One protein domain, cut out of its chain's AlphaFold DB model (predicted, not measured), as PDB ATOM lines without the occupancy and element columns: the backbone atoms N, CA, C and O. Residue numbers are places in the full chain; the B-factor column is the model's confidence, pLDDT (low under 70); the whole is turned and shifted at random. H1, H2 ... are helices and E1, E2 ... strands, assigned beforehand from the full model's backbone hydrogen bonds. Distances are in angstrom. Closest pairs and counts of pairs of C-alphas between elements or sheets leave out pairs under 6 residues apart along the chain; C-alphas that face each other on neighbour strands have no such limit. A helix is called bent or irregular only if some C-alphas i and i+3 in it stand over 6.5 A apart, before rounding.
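This is residues 406 to 542 of the 543 residues of an uncharacterized protein of uncultured bacterium (gcode 4) (UniProt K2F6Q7). A twisted five-strand sheet fills one end of the domain, with helix H2 packed across one face; beyond H2 a two-strand hairpin, E5 and E6, covers its other side, and long helix H3 runs beside that hairpin. Small helix H1 grazes the large sheet at the opposite end of the domain from E5 and E6. The printed part has 137 residues with three named helices and seven named strands, in the order E1 E2 H1 E3 E4 H2 H3 E5 E6 E7; the large sheet runs E2 E1 E7 E3 E4, mixed. The class is mixed, helices and strands, and the whole is compact, with a radius of gyration of the C-alphas of 14.2 A and spans of 42 by 28 by 26 A.

Find C-alpha 407 at (6.090, -37.187, -49.226); from there E1, residues 407 to 413, runs 19.5 A. Beside it look for E2, residues 416 to 421, and E7, residues 536 to 541, which ends at C-alpha 541 at (8.512, -33.734, -48.349). The sheet goes on with E3, residues 435 to 438, and E4, residues 443 to 446. H1 is residues 424 to 429. H2, residues 459 to 471, runs 18.4 A. H3, residues 491 to 510, starts at C-alpha 491 at (-1.150, -10.767, -29.993) and runs 26.0 A, with a kink of 27 degrees near residue 498; it is only just irregular, C-alphas 497 and 500 being 7.0 A apart. E5 is residues 516 to 520 and E6 residues 525 to 529.

Look first at E1 and E7, antiparallel, with N 410 and O 538 2.8 A apart. E7 and E3 are parallel, N 537 and O 435 being 2.8 A apart. E1 and E2 form a hairpin, N 411 to O 418 at 2.8 A, and so do E3 and E4, N 436 to O 445 at 2.9 A. E2, H1 and E3 make a split strand-helix-strand unit, two strands running the same way with E1 and E7 between them, its crossover right-handed. H2 is on one face of this sheet, two layers, at a height of 9.1 A, across the strands at 71 degrees to E3 on the local plane; its closest C-alphas to E3 are Ile 463 and Leu 437, 5.9 A. H3 only grazes the sheet, with residues 505 to 510. H2 and H3 are close but not clearly touching, about perpendicular at 83 degrees, Thr 462 and Ile 498 having the closest C-alphas, 6.1 A. The hairpin E5 and E6 has N 517 and O 528 2.8 A apart; the closest C-alphas of H2 and E6 are Leu 469 and Leu 529, 5.9 A, and of H3 and E5 Val 499 and Leu 516, 6.8 A. In H1 and H2 every O i to N i+4 pair is within hydrogen-bond range, in H3 13 of 16.

The C-alphas of Asp 423 and Ser 521, the two farthest apart, are 42.7 A apart. The printed part has no cut; its long links are E4 to H2 and H2 to H3, the latter tied to E6 by residues 477 to 478, antiparallel to 526 to 527. The mean pLDDT of the printed part is 93.5, and no printed residue is under 70.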
ATOM      1  N   GLY A 406       8.115 -40.028 -51.665       78.06
ATOM      2  CA  GLY A 406       8.922 -38.882 -51.253       78.06
ATOM      3  C   GLY A 406       8.159 -37.840 -50.426       78.06
ATOM      4  O   GLY A 406       8.708 -36.773 -50.169       78.06
ATOM      5  N   ASN A 407       6.914 -38.115 -50.005       86.75
ATOM      6  CA  ASN A 407       6.090 -37.187 -49.226       86.75
ATOM      7  C   ASN A 407       5.420 -37.884 -48.034       86.75
ATOM      8  O   ASN A 407       4.823 -38.954 -48.177       86.75
ATOM      9  N   LEU A 408       5.464 -37.234 -46.870       86.38
ATOM     10  CA  LEU A 408       4.766 -37.640 -45.656       86.38
ATOM     11  C   LEU A 408       3.494 -36.808 -45.483       86.38
ATOM     12  O   LEU A 408       3.555 -35.580 -45.378       86.38
ATOM     13  N   LEU A 409       2.362 -37.489 -45.355       88.19
ATOM     14  CA  LEU A 409       1.126 -36.920 -44.845       88.19
ATOM     15  C   LEU A 409       1.033 -37.237 -43.349       88.19
ATOM     16  O   LEU A 409       1.109 -38.392 -42.932       88.19
ATOM     17  N   THR A 410       0.892 -36.208 -42.522       87.31
ATOM     18  CA  THR A 410       0.618 -36.345 -41.087       87.31
ATOM     19  C   THR A 410      -0.769 -35.797 -40.813       87.31
ATOM     20  O   THR A 410      -0.964 -34.586 -40.826       87.31
ATOM     21  N   GLN A 411      -1.730 -36.690 -40.604       87.75
ATOM     22  CA  GLN A 411      -3.116 -36.355 -40.298       87.75
ATOM     23  C   GLN A 411      -3.290 -36.221 -38.781       87.75
ATOM     24  O   GLN A 411      -2.779 -37.033 -38.012       87.75
ATOM     25  N   PHE A 412      -4.037 -35.209 -38.361       88.94
ATOM     26  CA  PHE A 412      -4.389 -34.908 -36.982       88.94
ATOM     27  C   PHE A 412      -5.915 -34.878 -36.848       88.94
ATOM     28  O   PHE A 412      -6.592 -34.086 -37.508       88.94
ATOM     29  N   ASN A 413      -6.461 -35.752 -36.005       87.75
ATOM     30  CA  ASN A 413      -7.898 -35.870 -35.752       87.75
ATOM     31  C   ASN A 413      -8.112 -36.348 -34.308       87.75
ATOM     32  O   ASN A 413      -7.557 -37.381 -33.928       87.75
ATOM     33  N   LYS A 414      -8.887 -35.604 -33.502       85.44
ATOM     34  CA  LYS A 414      -9.205 -35.945 -32.095       85.44
ATOM     35  C   LYS A 414      -7.973 -36.358 -31.281       85.44
ATOM     36  O   LYS A 414      -7.921 -37.444 -30.707       85.44
ATOM     37  N   ASP A 415      -6.960 -35.494 -31.308       82.00
ATOM     38  CA  ASP A 415      -5.667 -35.647 -30.623       82.00
ATOM     39  C   ASP A 415      -4.806 -36.843 -31.066       82.00
ATOM     40  O   ASP A 415      -3.766 -37.117 -30.466       82.00
ATOM     41  N   ARG A 416      -5.182 -37.542 -32.143       84.38
ATOM     42  CA  ARG A 416      -4.376 -38.614 -32.738       84.38
ATOM     43  C   ARG A 416      -3.600 -38.092 -33.937       84.38
ATOM     44  O   ARG A 416      -4.196 -37.602 -34.895       84.38
ATOM     45  N   LEU A 417      -2.281 -38.264 -33.887       85.06
ATOM     46  CA  LEU A 417      -1.390 -38.121 -35.034       85.06
ATOM     47  C   LEU A 417      -1.311 -39.449 -35.791       85.06
ATOM     48  O   LEU A 417      -1.060 -40.503 -35.207       85.06
ATOM     49  N   VAL A 418      -1.519 -39.387 -37.101       83.94
ATOM     50  CA  VAL A 418      -1.440 -40.520 -38.020       83.94
ATOM     51  C   VAL A 418      -0.501 -40.149 -39.154       83.94
ATOM     52  O   VAL A 418      -0.777 -39.230 -39.920       83.94
ATOM     53  N   HIS A 419       0.598 -40.884 -39.288       84.12
ATOM     54  CA  HIS A 419       1.503 -40.741 -40.422       84.12
ATOM     55  C   HIS A 419       1.127 -41.725 -41.542       84.12
ATOM     56  O   HIS A 419       0.712 -42.865 -41.288       84.12
ATOM     57  N   SER A 420       1.287 -41.277 -42.784       83.56
ATOM     58  CA  SER A 420       1.240 -42.078 -44.006       83.56
ATOM     59  C   SER A 420       2.145 -41.453 -45.075       83.56
ATOM     60  O   SER A 420       2.518 -40.284 -44.995       83.56
ATOM     61  N   THR A 421       2.529 -42.240 -46.075       83.25
ATOM     62  CA  THR A 421       3.227 -41.770 -47.282       83.25
ATOM     63  C   THR A 421       2.262 -41.859 -48.453       83.25
ATOM     64  O   THR A 421       1.566 -42.865 -48.585       83.25
ATOM     65  N   ILE A 422       2.197 -40.820 -49.277       87.50
ATOM     66  CA  ILE A 422       1.174 -40.664 -50.321       87.50
ATOM     67  C   ILE A 422       1.748 -39.889 -51.511       87.50
ATOM     68  O   ILE A 422       2.599 -39.018 -51.304       87.50
ATOM     69  N   ASP A 423       1.347 -40.198 -52.749       87.88
ATOM     70  CA  ASP A 423       1.754 -39.371 -53.893       87.88
ATOM     71  C   ASP A 423       1.257 -37.933 -53.708       87.88
ATOM     72  O   ASP A 423       0.152 -37.705 -53.219       87.88
ATOM     73  N   TYR A 424       2.058 -36.949 -54.109       89.69
ATOM     74  CA  TYR A 424       1.675 -35.543 -53.975       89.69
ATOM     75  C   TYR A 424       0.345 -35.243 -54.689       89.69
ATOM     76  O   TYR A 424      -0.530 -34.573 -54.143       89.69
ATOM     77  N   ASN A 425       0.140 -35.788 -55.891       89.25
ATOM     78  CA  ASN A 425      -1.082 -35.565 -56.662       89.25
ATOM     79  C   ASN A 425      -2.277 -36.331 -56.093       89.25
ATOM     80  O   ASN A 425      -3.409 -35.885 -56.274       89.25
ATOM     81  N   GLU A 426      -2.045 -37.468 -55.436       87.75
ATOM     82  CA  GLU A 426      -3.078 -38.173 -54.673       87.75
ATOM     83  C   GLU A 426      -3.474 -37.332 -53.455       87.75
ATOM     84  O   GLU A 426      -4.636 -36.958 -53.346       87.75
ATOM     85  N   ALA A 427      -2.521 -36.889 -52.630       88.56
ATOM     86  CA  ALA A 427      -2.772 -36.095 -51.422       88.56
ATOM     87  C   ALA A 427      -3.593 -34.813 -51.657       88.56
ATOM     88  O   ALA A 427      -4.387 -34.422 -50.802       88.56
ATOM     89  N   ILE A 428      -3.416 -34.164 -52.813       89.81
ATOM     90  CA  ILE A 428      -4.176 -32.969 -53.213       89.81
ATOM     91  C   ILE A 428      -5.588 -33.313 -53.732       89.81
ATOM     92  O   ILE A 428      -6.501 -32.494 -53.611       89.81
ATOM     93  N   LYS A 429      -5.790 -34.501 -54.318       87.50
ATOM     94  CA  LYS A 429      -7.086 -34.948 -54.871       87.50
ATOM     95  C   LYS A 429      -7.964 -35.681 -53.856       87.50
ATOM     96  O   LYS A 429      -9.185 -35.704 -54.029       87.50
ATOM     97  N   ASP A 430      -7.352 -36.346 -52.883       78.25
ATOM     98  CA  ASP A 430      -7.990 -37.419 -52.128       78.25
ATOM     99  C   ASP A 430      -8.760 -36.914 -50.906       78.25
ATOM    100  O   ASP A 430      -8.201 -36.271 -50.018       78.25
ATOM    101  N   LYS A 431     -10.066 -37.195 -50.863       79.12
ATOM    102  CA  LYS A 431     -11.062 -36.374 -50.153       79.12
ATOM    103  C   LYS A 431     -11.162 -36.606 -48.634       79.12
ATOM    104  O   LYS A 431     -12.253 -36.539 -48.067       79.12
ATOM    105  N   TRP A 432     -10.052 -36.884 -47.953       71.38
ATOM    106  CA  TRP A 432     -10.036 -37.402 -46.573       71.38
ATOM    107  C   TRP A 432      -9.820 -36.366 -45.449       71.38
ATOM    108  O   TRP A 432      -9.862 -36.727 -44.277       71.38
ATOM    109  N   ASN A 433      -9.583 -35.092 -45.773       81.38
ATOM    110  CA  ASN A 433      -9.140 -34.042 -44.842       81.38
ATOM    111  C   ASN A 433     -10.013 -32.776 -44.918       81.38
ATOM    112  O   ASN A 433     -10.325 -32.290 -46.000       81.38
ATOM    113  N   ASP A 434     -10.345 -32.171 -43.781       95.62
ATOM    114  CA  ASP A 434     -11.073 -30.895 -43.768       95.62
ATOM    115  C   ASP A 434     -10.151 -29.719 -44.151       95.62
ATOM    116  O   ASP A 434     -10.526 -28.832 -44.924       95.62
ATOM    117  N   LEU A 435      -8.928 -29.737 -43.610       96.38
ATOM    118  CA  LEU A 435      -7.882 -28.730 -43.783       96.38
ATOM    119  C   LEU A 435      -6.566 -29.434 -44.140       96.38
ATOM    120  O   LEU A 435      -6.064 -30.234 -43.356       96.38
ATOM    121  N   LEU A 436      -5.983 -29.119 -45.295       96.56
ATOM    122  CA  LEU A 436      -4.664 -29.603 -45.706       96.56
ATOM    123  C   LEU A 436      -3.674 -28.434 -45.748       96.56
ATOM    124  O   LEU A 436      -3.914 -27.401 -46.374       96.56
ATOM    125  N   LEU A 437      -2.555 -28.621 -45.063       96.81
ATOM    126  CA  LEU A 437      -1.432 -27.710 -44.938       96.81
ATOM    127  C   LEU A 437      -0.285 -28.298 -45.755       96.81
ATOM    128  O   LEU A 437       0.358 -29.265 -45.349       96.81
ATOM    129  N   ASP A 438      -0.061 -27.730 -46.927       96.50
ATOM    130  CA  ASP A 438       0.979 -28.146 -47.852       96.50
ATOM    131  C   ASP A 438       2.250 -27.341 -47.565       96.50
ATOM    132  O   ASP A 438       2.341 -26.153 -47.888       96.50
ATOM    133  N   LEU A 439       3.221 -27.983 -46.914       95.69
ATOM    134  CA  LEU A 439       4.517 -27.398 -46.567       95.69
ATOM    135  C   LEU A 439       5.467 -27.343 -47.775       95.69
ATOM    136  O   LEU A 439       6.456 -26.611 -47.719       95.69
ATOM    137  N   ILE A 440       5.168 -28.082 -48.851       94.25
ATOM    138  CA  ILE A 440       5.981 -28.161 -50.069       94.25
ATOM    139  C   ILE A 440       5.736 -26.898 -50.902       94.25
ATOM    140  O   ILE A 440       6.642 -26.082 -51.069       94.25
ATOM    141  N   GLU A 441       4.490 -26.660 -51.318       96.19
ATOM    142  CA  GLU A 441       4.106 -25.457 -52.082       96.19
ATOM    143  C   GLU A 441       3.776 -24.243 -51.192       96.19
ATOM    144  O   GLU A 441       3.495 -23.141 -51.688       96.19
ATOM    145  N   LYS A 442       3.785 -24.427 -49.864       95.94
ATOM    146  CA  LYS A 442       3.386 -23.428 -48.855       95.94
ATOM    147  C   LYS A 442       1.973 -22.907 -49.128       95.94
ATOM    148  O   LYS A 442       1.746 -21.699 -49.268       95.94
ATOM    149  N   LYS A 443       1.027 -23.843 -49.254       97.00
ATOM    150  CA  LYS A 443      -0.393 -23.592 -49.543       97.00
ATOM    151  C   LYS A 443      -1.295 -24.215 -48.495       97.00
ATOM    152  O   LYS A 443      -0.943 -25.172 -47.817       97.00
ATOM    153  N   ILE A 444      -2.486 -23.647 -48.376       97.25
ATOM    154  CA  ILE A 444      -3.553 -24.195 -47.550       97.25
ATOM    155  C   ILE A 444      -4.703 -24.575 -48.474       97.25
ATOM    156  O   ILE A 444      -5.072 -23.792 -49.350       97.25
ATOM    157  N   TYR A 445      -5.269 -25.755 -48.261       96.81
ATOM    158  CA  TYR A 445      -6.477 -26.225 -48.924       96.81
ATOM    159  C   TYR A 445      -7.547 -26.470 -47.859       96.81
ATOM    160  O   TYR A 445      -7.262 -27.059 -46.816       96.81
ATOM    161  N   VAL A 446      -8.775 -26.022 -48.107       96.62
ATOM    162  CA  VAL A 446      -9.920 -26.246 -47.210       96.62
ATOM    163  C   VAL A 446     -11.052 -26.827 -48.028       96.62
ATOM    164  O   VAL A 446     -11.459 -26.212 -49.011       96.62
ATOM    165  N   ASN A 447     -11.536 -28.007 -47.637       94.44
ATOM    166  CA  ASN A 447     -12.475 -28.792 -48.444       94.44
ATOM    167  C   ASN A 447     -12.029 -28.890 -49.922       94.44
ATOM    168  O   ASN A 447     -12.798 -28.589 -50.831       94.44
ATOM    169  N   TRP A 448     -10.764 -29.267 -50.157       91.69
ATOM    170  CA  TRP A 448     -10.150 -29.449 -51.495       91.69
ATOM    171  C   TRP A 448      -9.888 -28.164 -52.289       91.69
ATOM    172  O   TRP A 448      -9.170 -28.193 -53.288       91.69
ATOM    173  N   GLU A 449     -10.384 -27.018 -51.829       94.75
ATOM    174  CA  GLU A 449     -10.155 -25.730 -52.473       94.75
ATOM    175  C   GLU A 449      -8.868 -25.078 -51.967       94.75
ATOM    176  O   GLU A 449      -8.731 -24.768 -50.780       94.75
ATOM    177  N   LYS A 450      -7.936 -24.817 -52.889       96.56
ATOM    178  CA  LYS A 450      -6.720 -24.034 -52.637       96.56
ATOM    179  C   LYS A 450      -7.094 -22.613 -52.222       96.56
ATOM    180  O   LYS A 450      -7.687 -21.882 -53.013       96.56
ATOM    181  N   LEU A 451      -6.703 -22.204 -51.019       97.12
ATOM    182  CA  LEU A 451      -6.962 -20.853 -50.535       97.12
ATOM    183  C   LEU A 451      -6.169 -19.817 -51.331       97.12
ATOM    184  O   LEU A 451      -4.974 -19.971 -51.606       97.12
ATOM    185  N   THR A 452      -6.827 -18.707 -51.628       96.62
ATOM    186  CA  THR A 452      -6.225 -17.510 -52.214       96.62
ATOM    187  C   THR A 452      -5.600 -16.614 -51.140       96.62
ATOM    188  O   THR A 452      -5.921 -16.697 -49.951       96.62
ATOM    189  N   SER A 453      -4.715 -15.700 -51.548       93.56
ATOM    190  CA  SER A 453      -4.187 -14.650 -50.663       93.56
ATOM    191  C   SER A 453      -5.284 -13.727 -50.119       93.56
ATOM    192  O   SER A 453      -5.131 -13.166 -49.042       93.56
ATOM    193  N   ASN A 454      -6.394 -13.581 -50.847       94.81
ATOM    194  CA  ASN A 454      -7.509 -12.717 -50.462       94.81
ATOM    195  C   ASN A 454      -8.358 -13.341 -49.340       94.81
ATOM    196  O   ASN A 454      -8.887 -12.618 -48.500       94.81
ATOM    197  N   GLU A 455      -8.467 -14.672 -49.305       96.06
ATOM    198  CA  GLU A 455      -9.115 -15.406 -48.210       96.06
ATOM    199  C   GLU A 455      -8.245 -15.438 -46.946       96.06
ATOM    200  O   GLU A 455      -8.762 -15.320 -45.834       96.06
ATOM    201  N   LEU A 456      -6.925 -15.585 -47.112       95.88
ATOM    202  CA  LEU A 456      -5.962 -15.603 -46.014       95.88
ATOM    203  C   LEU A 456      -4.601 -15.065 -46.481       95.88
ATOM    204  O   LEU A 456      -3.851 -15.758 -47.166       95.88
ATOM    205  N   LEU A 457      -4.257 -13.841 -46.071       92.38
ATOM    206  CA  LEU A 457      -3.025 -13.157 -46.496       92.38
ATOM    207  C   LEU A 457      -1.745 -13.832 -45.970       92.38
ATOM    208  O   LEU A 457      -0.714 -13.823 -46.637       92.38
ATOM    209  N   SER A 458      -1.804 -14.428 -44.778       94.44
ATOM    210  CA  SER A 458      -0.631 -14.889 -44.021       94.44
ATOM    211  C   SER A 458      -0.348 -16.397 -44.153       94.44
ATOM    212  O   SER A 458       0.229 -16.976 -43.236       94.44
ATOM    213  N   GLN A 459      -0.740 -17.045 -45.266       95.88
ATOM    214  CA  GLN A 459      -0.756 -18.519 -45.405       95.88
ATOM    215  C   GLN A 459       0.519 -19.219 -44.914       95.88
ATOM    216  O   GLN A 459       0.421 -20.148 -44.122       95.88
ATOM    217  N   SER A 460       1.707 -18.763 -45.329       94.88
ATOM    218  CA  SER A 460       2.977 -19.406 -44.957       94.88
ATOM    219  C   SER A 460       3.224 -19.403 -43.444       94.88
ATOM    220  O   SER A 460       3.648 -20.414 -42.894       94.88
ATOM    221  N   THR A 461       2.912 -18.297 -42.757       95.75
ATOM    222  CA  THR A 461       3.010 -18.220 -41.290       95.75
ATOM    223  C   THR A 461       1.910 -19.036 -40.614       95.75
ATOM    224  O   THR A 461       2.146 -19.633 -39.569       95.75
ATOM    225  N   THR A 462       0.716 -19.112 -41.211       97.31
ATOM    226  CA  THR A 462      -0.364 -19.974 -40.710       97.31
ATOM    227  C   THR A 462       0.012 -21.457 -40.785       97.31
ATOM    228  O   THR A 462      -0.251 -22.181 -39.832       97.31
ATOM    229  N   ILE A 463       0.653 -21.906 -41.872       96.94
ATOM    230  CA  ILE A 463       1.152 -23.285 -42.022       96.94
ATOM    231  C   ILE A 463       2.180 -23.596 -40.932       96.94
ATOM    232  O   ILE A 463       2.012 -24.576 -40.214       96.94
ATOM    233  N   GLU A 464       3.191 -22.738 -40.770       95.94
ATOM    234  CA  GLU A 464       4.248 -22.896 -39.762       95.94
ATOM    235  C   GLU A 464       3.695 -22.917 -38.326       95.94
ATOM    236  O   GLU A 464       4.067 -23.766 -37.513       95.94
ATOM    237  N   LEU A 465       2.757 -22.016 -38.013       97.06
ATOM    238  CA  LEU A 465       2.083 -21.994 -36.718       97.06
ATOM    239  C   LEU A 465       1.324 -23.303 -36.469       97.06
ATOM    240  O   LEU A 465       1.457 -23.901 -35.403       97.06
ATOM    241  N   LEU A 466       0.518 -23.746 -37.436       97.19
ATOM    242  CA  LEU A 466      -0.291 -24.950 -37.280       97.19
ATOM    243  C   LEU A 466       0.563 -26.220 -37.235       97.19
ATOM    244  O   LEU A 466       0.220 -27.109 -36.465       97.19
ATOM    245  N   SER A 467       1.683 -26.307 -37.962       96.00
ATOM    246  CA  SER A 467       2.589 -27.460 -37.847       96.00
ATOM    247  C   SER A 467       3.149 -27.604 -36.431       96.00
ATOM    248  O   SER A 467       3.090 -28.694 -35.871       96.00
ATOM    249  N   ILE A 468       3.578 -26.498 -35.807       96.19
ATOM    250  CA  ILE A 468       4.062 -26.499 -34.415       96.19
ATOM    251  C   ILE A 468       2.940 -26.905 -33.443       96.19
ATOM    252  O   ILE A 468       3.169 -27.678 -32.516       96.19
ATOM    253  N   LEU A 469       1.721 -26.395 -33.649       96.12
ATOM    254  CA  LEU A 469       0.572 -26.689 -32.784       96.12
ATOM    255  C   LEU A 469       0.023 -28.113 -32.945       96.12
ATOM    256  O   LEU A 469      -0.569 -28.628 -32.006       96.12
ATOM    257  N   ILE A 470       0.196 -28.740 -34.108       94.75
ATOM    258  CA  ILE A 470      -0.198 -30.134 -34.355       94.75
ATOM    259  C   ILE A 470       0.802 -31.095 -33.705       94.75
ATOM    260  O   ILE A 470       0.389 -32.055 -33.057       94.75
ATOM    261  N   GLU A 471       2.105 -30.812 -33.808       92.06
ATOM    262  CA  GLU A 471       3.152 -31.580 -33.113       92.06
ATOM    263  C   GLU A 471       3.058 -31.453 -31.581       92.06
ATOM    264  O   GLU A 471       3.498 -32.350 -30.864       92.06
ATOM    265  N   LYS A 472       2.447 -30.371 -31.079       95.19
ATOM    266  CA  LYS A 472       2.236 -30.087 -29.651       95.19
ATOM    267  C   LYS A 472       0.762 -29.836 -29.307       95.19
ATOM    268  O   LYS A 472       0.428 -28.875 -28.604       95.19
ATOM    269  N   SER A 473      -0.137 -30.668 -29.837       93.56
ATOM    270  CA  SER A 473      -1.578 -30.514 -29.593       93.56
ATOM    271  C   SER A 473      -1.900 -30.527 -28.099       93.56
ATOM    272  O   SER A 473      -1.362 -31.325 -27.333       93.56
ATOM    273  N   GLY A 474      -2.797 -29.640 -27.670       94.75
ATOM    274  CA  GLY A 474      -3.179 -29.522 -26.269       94.75
ATOM    275  C   GLY A 474      -2.166 -28.792 -25.376       94.75
ATOM    276  O   GLY A 474      -2.496 -28.533 -24.216       94.75
ATOM    277  N   GLU A 475      -0.996 -28.377 -25.867       97.19
ATOM    278  CA  GLU A 475      -0.049 -27.546 -25.110       97.19
ATOM    279  C   GLU A 475      -0.304 -26.039 -25.296       97.19
ATOM    280  O   GLU A 475      -0.865 -25.589 -26.296       97.19
ATOM    281  N   ASP A 476       0.108 -25.233 -24.312       98.00
ATOM    282  CA  ASP A 476       0.149 -23.772 -24.431       98.00
ATOM    283  C   ASP A 476       1.520 -23.344 -24.973       98.00
ATOM    284  O   ASP A 476       2.504 -23.296 -24.234       98.00
ATOM    285  N   ILE A 477       1.591 -23.001 -26.260       98.06
ATOM    286  CA  ILE A 477       2.842 -22.646 -26.936       98.06
ATOM    287  C   ILE A 477       3.113 -21.143 -26.790       98.06
ATOM    288  O   ILE A 477       2.325 -20.338 -27.298       98.06
ATOM    289  N   PRO A 478       4.200 -20.722 -26.112       97.81
ATOM    290  CA  PRO A 478       4.530 -19.309 -25.971       97.81
ATOM    291  C   PRO A 478       4.935 -18.707 -27.319       97.81
ATOM    292  O   PRO A 478       5.662 -19.313 -28.104       97.81
ATOM    293  N   ASN A 479       4.550 -17.460 -27.570       97.38
ATOM    294  CA  ASN A 479       4.862 -16.753 -28.814       97.38
ATOM    295  C   ASN A 479       6.369 -16.677 -29.131       97.38
ATOM    296  O   ASN A 479       6.747 -16.605 -30.298       97.38
ATOM    297  N   LYS A 480       7.222 -16.759 -28.103       96.12
ATOM    298  CA  LYS A 480       8.693 -16.775 -28.201       96.12
ATOM    299  C   LYS A 480       9.283 -18.034 -28.855       96.12
ATOM    300  O   LYS A 480      10.443 -17.984 -29.247       96.12
ATOM    301  N   THR A 481       8.535 -19.136 -28.975       95.31
ATOM    302  CA  THR A 481       8.985 -20.345 -29.700       95.31
ATOM    303  C   THR A 481       8.520 -20.390 -31.156       95.31
ATOM    304  O   THR A 481       8.834 -21.342 -31.862       95.31
ATOM    305  N   LEU A 482       7.757 -19.393 -31.610       94.19
ATOM    306  CA  LEU A 482       7.393 -19.238 -33.017       94.19
ATOM    307  C   LEU A 482       8.525 -18.531 -33.776       94.19
ATOM    308  O   LEU A 482       9.354 -17.845 -33.176       94.19
ATOM    309  N   SER A 483       8.524 -18.636 -35.104       91.06
ATOM    310  CA  SER A 483       9.454 -17.888 -35.953       91.06
ATOM    311  C   SER A 483       9.379 -16.379 -35.709       91.06
ATOM    312  O   SER A 483       8.355 -15.827 -35.283       91.06
ATOM    313  N   SER A 484      10.474 -15.676 -36.006       86.56
ATOM    314  CA  SER A 484      10.656 -14.238 -35.762       86.56
ATOM    315  C   SER A 484       9.884 -13.334 -36.741       86.56
ATOM    316  O   SER A 484      10.415 -12.343 -37.246       86.56
ATOM    317  N   SER A 485       8.630 -13.679 -37.023       88.44
ATOM    318  CA  SER A 485       7.688 -12.878 -37.799       88.44
ATOM    319  C   SER A 485       7.212 -11.632 -37.029       88.44
ATOM    320  O   SER A 485       7.469 -11.462 -35.836       88.44
ATOM    321  N   SER A 486       6.502 -10.722 -37.700       81.06
ATOM    322  CA  SER A 486       5.794  -9.624 -37.021       81.06
ATOM    323  C   SER A 486       4.643 -10.139 -36.149       81.06
ATOM    324  O   SER A 486       4.399  -9.600 -35.072       81.06
ATOM    325  N   TYR A 487       3.973 -11.211 -36.585       91.75
ATOM    326  CA  TYR A 487       2.813 -11.789 -35.908       91.75
ATOM    327  C   TYR A 487       3.165 -12.386 -34.539       91.75
ATOM    328  O   TYR A 487       2.393 -12.233 -33.599       91.75
ATOM    329  N   SER A 488       4.333 -13.023 -34.385       93.69
ATOM    330  CA  SER A 488       4.760 -13.587 -33.093       93.69
ATOM    331  C   SER A 488       5.107 -12.521 -32.046       93.69
ATOM    332  O   SER A 488       5.116 -12.818 -30.855       93.69
ATOM    333  N   LYS A 489       5.326 -11.262 -32.445       95.81
ATOM    334  CA  LYS A 489       5.653 -10.156 -31.525       95.81
ATOM    335  C   LYS A 489       4.430  -9.468 -30.920       95.81
ATOM    336  O   LYS A 489       4.583  -8.761 -29.928       95.81
ATOM    337  N   ASN A 490       3.241  -9.627 -31.506       97.38
ATOM    338  CA  ASN A 490       2.042  -8.912 -31.074       97.38
ATOM    339  C   ASN A 490       0.772  -9.770 -31.203       97.38
ATOM    340  O   ASN A 490       0.388 -10.197 -32.294       97.38
ATOM    341  N   LYS A 491       0.070  -9.957 -30.084       97.44
ATOM    342  CA  LYS A 491      -1.150 -10.767 -29.993       97.44
ATOM    343  C   LYS A 491      -2.267 -10.294 -30.928       97.44
ATOM    344  O   LYS A 491      -2.980 -11.128 -31.484       97.44
ATOM    345  N   ASN A 492      -2.438  -8.983 -31.112       97.31
ATOM    346  CA  ASN A 492      -3.513  -8.445 -31.951       97.31
ATOM    347  C   ASN A 492      -3.242  -8.723 -33.434       97.31
ATOM    348  O   ASN A 492      -4.153  -9.132 -34.144       97.31
ATOM    349  N   GLU A 493      -1.990  -8.586 -33.876       96.62
ATOM    350  CA  GLU A 493      -1.550  -8.964 -35.226       96.62
ATOM    351  C   GLU A 493      -1.809 -10.454 -35.508       96.62
ATOM    352  O   GLU A 493      -2.437 -10.795 -36.512       96.62
ATOM    353  N   MET A 494      -1.410 -11.334 -34.583       97.12
ATOM    354  CA  MET A 494      -1.693 -12.775 -34.646       97.12
ATOM    355  C   MET A 494      -3.204 -13.071 -34.719       97.12
ATOM    356  O   MET A 494      -3.660 -13.841 -35.568       97.12
ATOM    357  N   LEU A 495      -4.001 -12.438 -33.851       97.00
ATOM    358  CA  LEU A 495      -5.454 -12.622 -33.804       97.00
ATOM    359  C   LEU A 495      -6.152 -12.148 -35.080       97.00
ATOM    360  O   LEU A 495      -7.017 -12.860 -35.590       97.00
ATOM    361  N   TRP A 496      -5.806 -10.970 -35.593       96.62
ATOM    362  CA  TRP A 496      -6.503 -10.347 -36.719       96.62
ATOM    363  C   TRP A 496      -6.089 -10.908 -38.079       96.62
ATOM    364  O   TRP A 496      -6.928 -10.953 -38.975       96.62
ATOM    365  N   LYS A 497      -4.829 -11.333 -38.253       95.50
ATOM    366  CA  LYS A 497      -4.304 -11.756 -39.566       95.50
ATOM    367  C   LYS A 497      -4.182 -13.272 -39.741       95.50
ATOM    368  O   LYS A 497      -4.140 -13.732 -40.878       95.50
ATOM    369  N   ILE A 498      -4.173 -14.044 -38.649       96.50
ATOM    370  CA  ILE A 498      -4.035 -15.510 -38.685       96.50
ATOM    371  C   ILE A 498      -5.229 -16.196 -38.015       96.50
ATOM    372  O   ILE A 498      -6.010 -16.855 -38.702       96.50
ATOM    373  N   VAL A 499      -5.415 -16.024 -36.700       97.50
ATOM    374  CA  VAL A 499      -6.374 -16.841 -35.924       97.50
ATOM    375  C   VAL A 499      -7.822 -16.580 -36.343       97.50
ATOM    376  O   VAL A 499      -8.521 -17.506 -36.748       97.50
ATOM    377  N   THR A 500      -8.284 -15.328 -36.289       97.50
ATOM    378  CA  THR A 500      -9.691 -14.991 -36.572       97.50
ATOM    379  C   THR A 500     -10.083 -15.261 -38.031       97.50
ATOM    380  O   THR A 500     -11.143 -15.856 -38.242       97.50
ATOM    381  N   PRO A 501      -9.267 -14.902 -39.050       97.69
ATOM    382  CA  PRO A 501      -9.560 -15.254 -40.438       97.69
ATOM    383  C   PRO A 501      -9.652 -16.764 -40.658       97.69
ATOM    384  O   PRO A 501     -10.624 -17.208 -41.265       97.69
ATOM    385  N   LEU A 502      -8.708 -17.550 -40.125       97.88
ATOM    386  CA  LEU A 502      -8.707 -19.007 -40.273       97.88
ATOM    387  C   LEU A 502      -9.924 -19.650 -39.597       97.88
ATOM    388  O   LEU A 502     -10.639 -20.411 -40.241       97.88
ATOM    389  N   VAL A 503     -10.199 -19.324 -38.328       98.00
ATOM    390  CA  VAL A 503     -11.341 -19.890 -37.586       98.00
ATOM    391  C   VAL A 503     -12.663 -19.557 -38.283       98.00
ATOM    392  O   VAL A 503     -13.508 -20.438 -38.451       98.00
ATOM    393  N   ARG A 504     -12.832 -18.317 -38.768       98.00
ATOM    394  CA  ARG A 504     -14.015 -17.915 -39.545       98.00
ATOM    395  C   ARG A 504     -14.107 -18.658 -40.879       98.00
ATOM    396  O   ARG A 504     -15.196 -19.070 -41.263       98.00
ATOM    397  N   LEU A 505     -12.991 -18.833 -41.583       97.88
ATOM    398  CA  LEU A 505     -12.948 -19.533 -42.867       97.88
ATOM    399  C   LEU A 505     -13.330 -21.009 -42.708       97.88
ATOM    400  O   LEU A 505     -14.176 -21.491 -43.457       97.88
ATOM    401  N   ILE A 506     -12.780 -21.695 -41.702       97.88
ATOM    402  CA  ILE A 506     -13.135 -23.082 -41.369       97.88
ATOM    403  C   ILE A 506     -14.619 -23.182 -40.999       97.88
ATOM    404  O   ILE A 506     -15.334 -23.999 -41.580       97.88
ATOM    405  N   LYS A 507     -15.121 -22.299 -40.127       97.69
ATOM    406  CA  LYS A 507     -16.540 -22.281 -39.744       97.69
ATOM    407  C   LYS A 507     -17.471 -22.063 -40.941       97.69
ATOM    408  O   LYS A 507     -18.499 -22.723 -41.028       97.69
ATOM    409  N   ASN A 508     -17.088 -21.206 -41.887       97.62
ATOM    410  CA  ASN A 508     -17.883 -20.914 -43.079       97.62
ATOM    411  C   ASN A 508     -17.823 -22.024 -44.149       97.62
ATOM    412  O   ASN A 508     -18.855 -22.335 -44.739       97.62
ATOM    413  N   LYS A 509     -16.644 -22.603 -44.432       97.06
ATOM    414  CA  LYS A 509     -16.486 -23.628 -45.488       97.06
ATOM    415  C   LYS A 509     -16.855 -25.043 -45.030       97.06
ATOM    416  O   LYS A 509     -17.314 -25.830 -45.848       97.06
ATOM    417  N   LEU A 510     -16.655 -25.371 -43.751       96.44
ATOM    418  CA  LEU A 510     -16.779 -26.739 -43.222       96.44
ATOM    419  C   LEU A 510     -17.883 -26.908 -42.174       96.44
ATOM    420  O   LEU A 510     -18.175 -28.039 -41.801       96.44
ATOM    421  N   TRP A 511     -18.475 -25.815 -41.674       96.81
ATOM    422  CA  TRP A 511     -19.502 -25.839 -40.618       96.81
ATOM    423  C   TRP A 511     -19.019 -26.493 -39.305       96.81
ATOM    424  O   TRP A 511     -19.813 -26.915 -38.467       96.81
ATOM    425  N   LYS A 512     -17.694 -26.531 -39.112       96.62
ATOM    426  CA  LYS A 512     -16.983 -27.052 -37.938       96.62
ATOM    427  C   LYS A 512     -16.262 -25.922 -37.208       96.62
ATOM    428  O   LYS A 512     -15.903 -24.914 -37.814       96.62
ATOM    429  N   GLU A 513     -15.995 -26.101 -35.919       96.81
ATOM    430  CA  GLU A 513     -15.182 -25.154 -35.153       96.81
ATOM    431  C   GLU A 513     -13.720 -25.611 -35.093       96.81
ATOM    432  O   GLU A 513     -13.424 -26.752 -34.739       96.81
ATOM    433  N   LEU A 514     -12.797 -24.701 -35.423       97.50
ATOM    434  CA  LEU A 514     -11.368 -24.872 -35.167       97.50
ATOM    435  C   LEU A 514     -11.041 -24.193 -33.825       97.50
ATOM    436  O   LEU A 514     -11.025 -22.961 -33.772       97.50
ATOM    437  N   PRO A 515     -10.776 -24.939 -32.737       96.38
ATOM    438  CA  PRO A 515     -10.577 -24.377 -31.404       96.38
ATOM    439  C   PRO A 515      -9.125 -23.908 -31.217       96.38
ATOM    440  O   PRO A 515      -8.380 -24.405 -30.369       96.38
ATOM    441  N   LEU A 516      -8.730 -22.945 -32.051       97.50
ATOM    442  CA  LEU A 516      -7.438 -22.270 -32.025       97.50
ATOM    443  C   LEU A 516      -7.517 -21.056 -31.088       97.50
ATOM    444  O   LEU A 516      -8.134 -20.039 -31.409       97.50
ATOM    445  N   ILE A 517      -6.901 -21.167 -29.915       97.44
ATOM    446  CA  ILE A 517      -6.979 -20.182 -28.831       97.44
ATOM    447  C   ILE A 517      -5.691 -19.361 -28.786       97.44
ATOM    448  O   ILE A 517      -4.602 -19.919 -28.826       97.44
ATOM    449  N   CYS A 518      -5.808 -18.039 -28.629       97.75
ATOM    450  CA  CYS A 518      -4.681 -17.136 -28.386       97.75
ATOM    451  C   CYS A 518      -4.978 -16.235 -27.172       97.75
ATOM    452  O   CYS A 518      -5.870 -15.381 -27.209       97.75
ATOM    453  N   LYS A 519      -4.257 -16.444 -26.063       97.06
ATOM    454  CA  LYS A 519      -4.557 -15.878 -24.728       97.06
ATOM    455  C   LYS A 519      -3.353 -15.157 -24.101       97.06
ATOM    456  O   LYS A 519      -2.265 -15.177 -24.662       97.06
ATOM    457  N   TRP A 520      -3.568 -14.528 -22.940       96.88
ATOM    458  CA  TRP A 520      -2.637 -13.633 -22.218       96.88
ATOM    459  C   TRP A 520      -2.449 -12.238 -22.852       96.88
ATOM    460  O   TRP A 520      -3.406 -11.707 -23.424       96.88
ATOM    461  N   SER A 521      -1.285 -11.611 -22.642       97.00
ATOM    462  CA  SER A 521      -1.013 -10.177 -22.835       97.00
ATOM    463  C   SER A 521      -0.750  -9.796 -24.301       97.00
ATOM    464  O   SER A 521      -0.875 -10.624 -25.194       97.00
ATOM    465  N   LEU A 522      -0.400  -8.533 -24.574       96.69
ATOM    466  CA  LEU A 522      -0.103  -8.078 -25.937       96.69
ATOM    467  C   LEU A 522       1.202  -8.674 -26.499       96.69
ATOM    468  O   LEU A 522       1.241  -9.032 -27.675       96.69
ATOM    469  N   ASN A 523       2.245  -8.771 -25.669       97.12
ATOM    470  CA  ASN A 523       3.616  -9.085 -26.096       97.12
ATOM    471  C   ASN A 523       4.098 -10.457 -25.591       97.12
ATOM    472  O   ASN A 523       4.895 -11.108 -26.260       97.12
ATOM    473  N   ASP A 524       3.584 -10.907 -24.444       97.50
ATOM    474  CA  ASP A 524       3.762 -12.257 -23.910       97.50
ATOM    475  C   ASP A 524       2.416 -12.981 -23.995       97.50
ATOM    476  O   ASP A 524       1.503 -12.728 -23.195       97.50
ATOM    477  N   PHE A 525       2.269 -13.831 -25.012       98.12
ATOM    478  CA  PHE A 525       1.031 -14.549 -25.302       98.12
ATOM    479  C   PHE A 525       1.284 -16.007 -25.659       98.12
ATOM    480  O   PHE A 525       2.385 -16.392 -26.045       98.12
ATOM    481  N   TYR A 526       0.243 -16.821 -25.512       98.19
ATOM    482  CA  TYR A 526       0.303 -18.257 -25.768       98.19
ATOM    483  C   TYR A 526      -0.778 -18.644 -26.768       98.19
ATOM    484  O   TYR A 526      -1.907 -18.143 -26.681       98.19
ATOM    485  N   ILE A 527      -0.430 -19.540 -27.688       98.19
ATOM    486  CA  ILE A 527      -1.346 -20.123 -28.667       98.19
ATOM    487  C   ILE A 527      -1.492 -21.612 -28.376       98.19
ATOM    488  O   ILE A 527      -0.518 -22.283 -28.048       98.19
ATOM    489  N   LYS A 528      -2.715 -22.119 -28.504       97.81
ATOM    490  CA  LYS A 528      -3.059 -23.517 -28.268       97.81
ATOM    491  C   LYS A 528      -4.068 -23.995 -29.301       97.81
ATOM    492  O   LYS A 528      -5.040 -23.292 -29.582       97.81
ATOM    493  N   LEU A 529      -3.848 -25.192 -29.831       97.50
ATOM    494  CA  LEU A 529      -4.854 -25.953 -30.564       97.50
ATOM    495  C   LEU A 529      -5.430 -26.997 -29.601       97.50
ATOM    496  O   LEU A 529      -4.685 -27.805 -29.050       97.50
ATOM    497  N   ASN A 530      -6.738 -26.940 -29.350       95.69
ATOM    498  CA  ASN A 530      -7.439 -28.007 -28.631       95.69
ATOM    499  C   ASN A 530      -7.861 -29.128 -29.597       95.69
ATOM    500  O   ASN A 530      -7.916 -28.924 -30.812       95.69
ATOM    501  N   SER A 531      -8.275 -30.261 -29.025       93.69
ATOM    502  CA  SER A 531      -9.013 -31.324 -29.717       93.69
ATOM    503  C   SER A 531     -10.121 -30.766 -30.612       93.69
ATOM    504  O   SER A 531     -10.902 -29.917 -30.179       93.69
ATOM    505  N   SER A 532     -10.191 -31.237 -31.858       91.94
ATOM    506  CA  SER A 532     -11.099 -30.726 -32.888       91.94
ATOM    507  C   SER A 532     -11.686 -31.858 -33.736       91.94
ATOM    508  O   SER A 532     -11.008 -32.846 -34.018       91.94
ATOM    509  N   ASP A 533     -12.932 -31.676 -34.187       93.31
ATOM    510  CA  ASP A 533     -13.575 -32.490 -35.233       93.31
ATOM    511  C   ASP A 533     -13.128 -32.098 -36.663       93.31
ATOM    512  O   ASP A 533     -13.563 -32.706 -37.649       93.31
ATOM    513  N   VAL A 534     -12.281 -31.069 -36.797       95.94
ATOM    514  CA  VAL A 534     -11.587 -30.714 -38.042       95.94
ATOM    515  C   VAL A 534     -10.371 -31.628 -38.186       95.94
ATOM    516  O   VAL A 534      -9.430 -31.543 -37.401       95.94
ATOM    517  N   THR A 535     -10.375 -32.483 -39.206       95.62
ATOM    518  CA  THR A 535      -9.213 -33.286 -39.600       95.62
ATOM    519  C   THR A 535      -8.216 -32.377 -40.306       95.62
ATOM    520  O   THR A 535      -8.484 -31.909 -41.419       95.62
ATOM    521  N   ILE A 536      -7.083 -32.117 -39.656       95.81
ATOM    522  CA  ILE A 536      -6.014 -31.273 -40.192       95.81
ATOM    523  C   ILE A 536      -4.878 -32.165 -40.665       95.81
ATOM    524  O   ILE A 536      -4.408 -33.001 -39.906       95.81
ATOM    525  N   SER A 537      -4.390 -31.964 -41.882       95.75
ATOM    526  CA  SER A 537      -3.285 -32.750 -42.425       95.75
ATOM    527  C   SER A 537      -2.115 -31.873 -42.828       95.75
ATOM    528  O   SER A 537      -2.301 -30.818 -43.420       95.75
ATOM    529  N   LEU A 538      -0.906 -32.322 -42.512       95.38
ATOM    530  CA  LEU A 538       0.362 -31.722 -42.910       95.38
ATOM    531  C   LEU A 538       0.960 -32.573 -44.030       95.38
ATOM    532  O   LEU A 538       1.317 -33.724 -43.783       95.38
ATOM    533  N   LEU A 539       1.081 -32.027 -45.236       95.19
ATOM    534  CA  LEU A 539       1.826 -32.646 -46.331       95.19
ATOM    535  C   LEU A 539       3.215 -32.013 -46.383       95.19
ATOM    536  O   LEU A 539       3.339 -30.810 -46.612       95.19
ATOM    537  N   LYS A 540       4.255 -32.812 -46.154       94.25
ATOM    538  CA  LYS A 540       5.655 -32.382 -46.251       94.25
ATOM    539  C   LYS A 540       6.457 -33.352 -47.101       94.25
ATOM    540  O   LYS A 540       6.114 -34.530 -47.190       94.25
ATOM    541  N   LYS A 541       7.540 -32.862 -47.697       91.38
ATOM    542  CA  LYS A 541       8.512 -33.734 -48.349       91.38
ATOM    543  C   LYS A 541       9.201 -34.609 -47.293       91.38
ATOM    544  O   LYS A 541       9.283 -34.230 -46.123       91.38
ATOM    545  N   LEU A 542       9.642 -35.785 -47.710       85.12
ATOM    546  CA  LEU A 542      10.644 -36.567 -47.002       85.12
ATOM    547  C   LEU A 542      12.018 -35.953 -47.291       85.12
ATOM    548  O   LEU A 542      12.320 -35.654 -48.451       85.12
TER     549      LEU A 542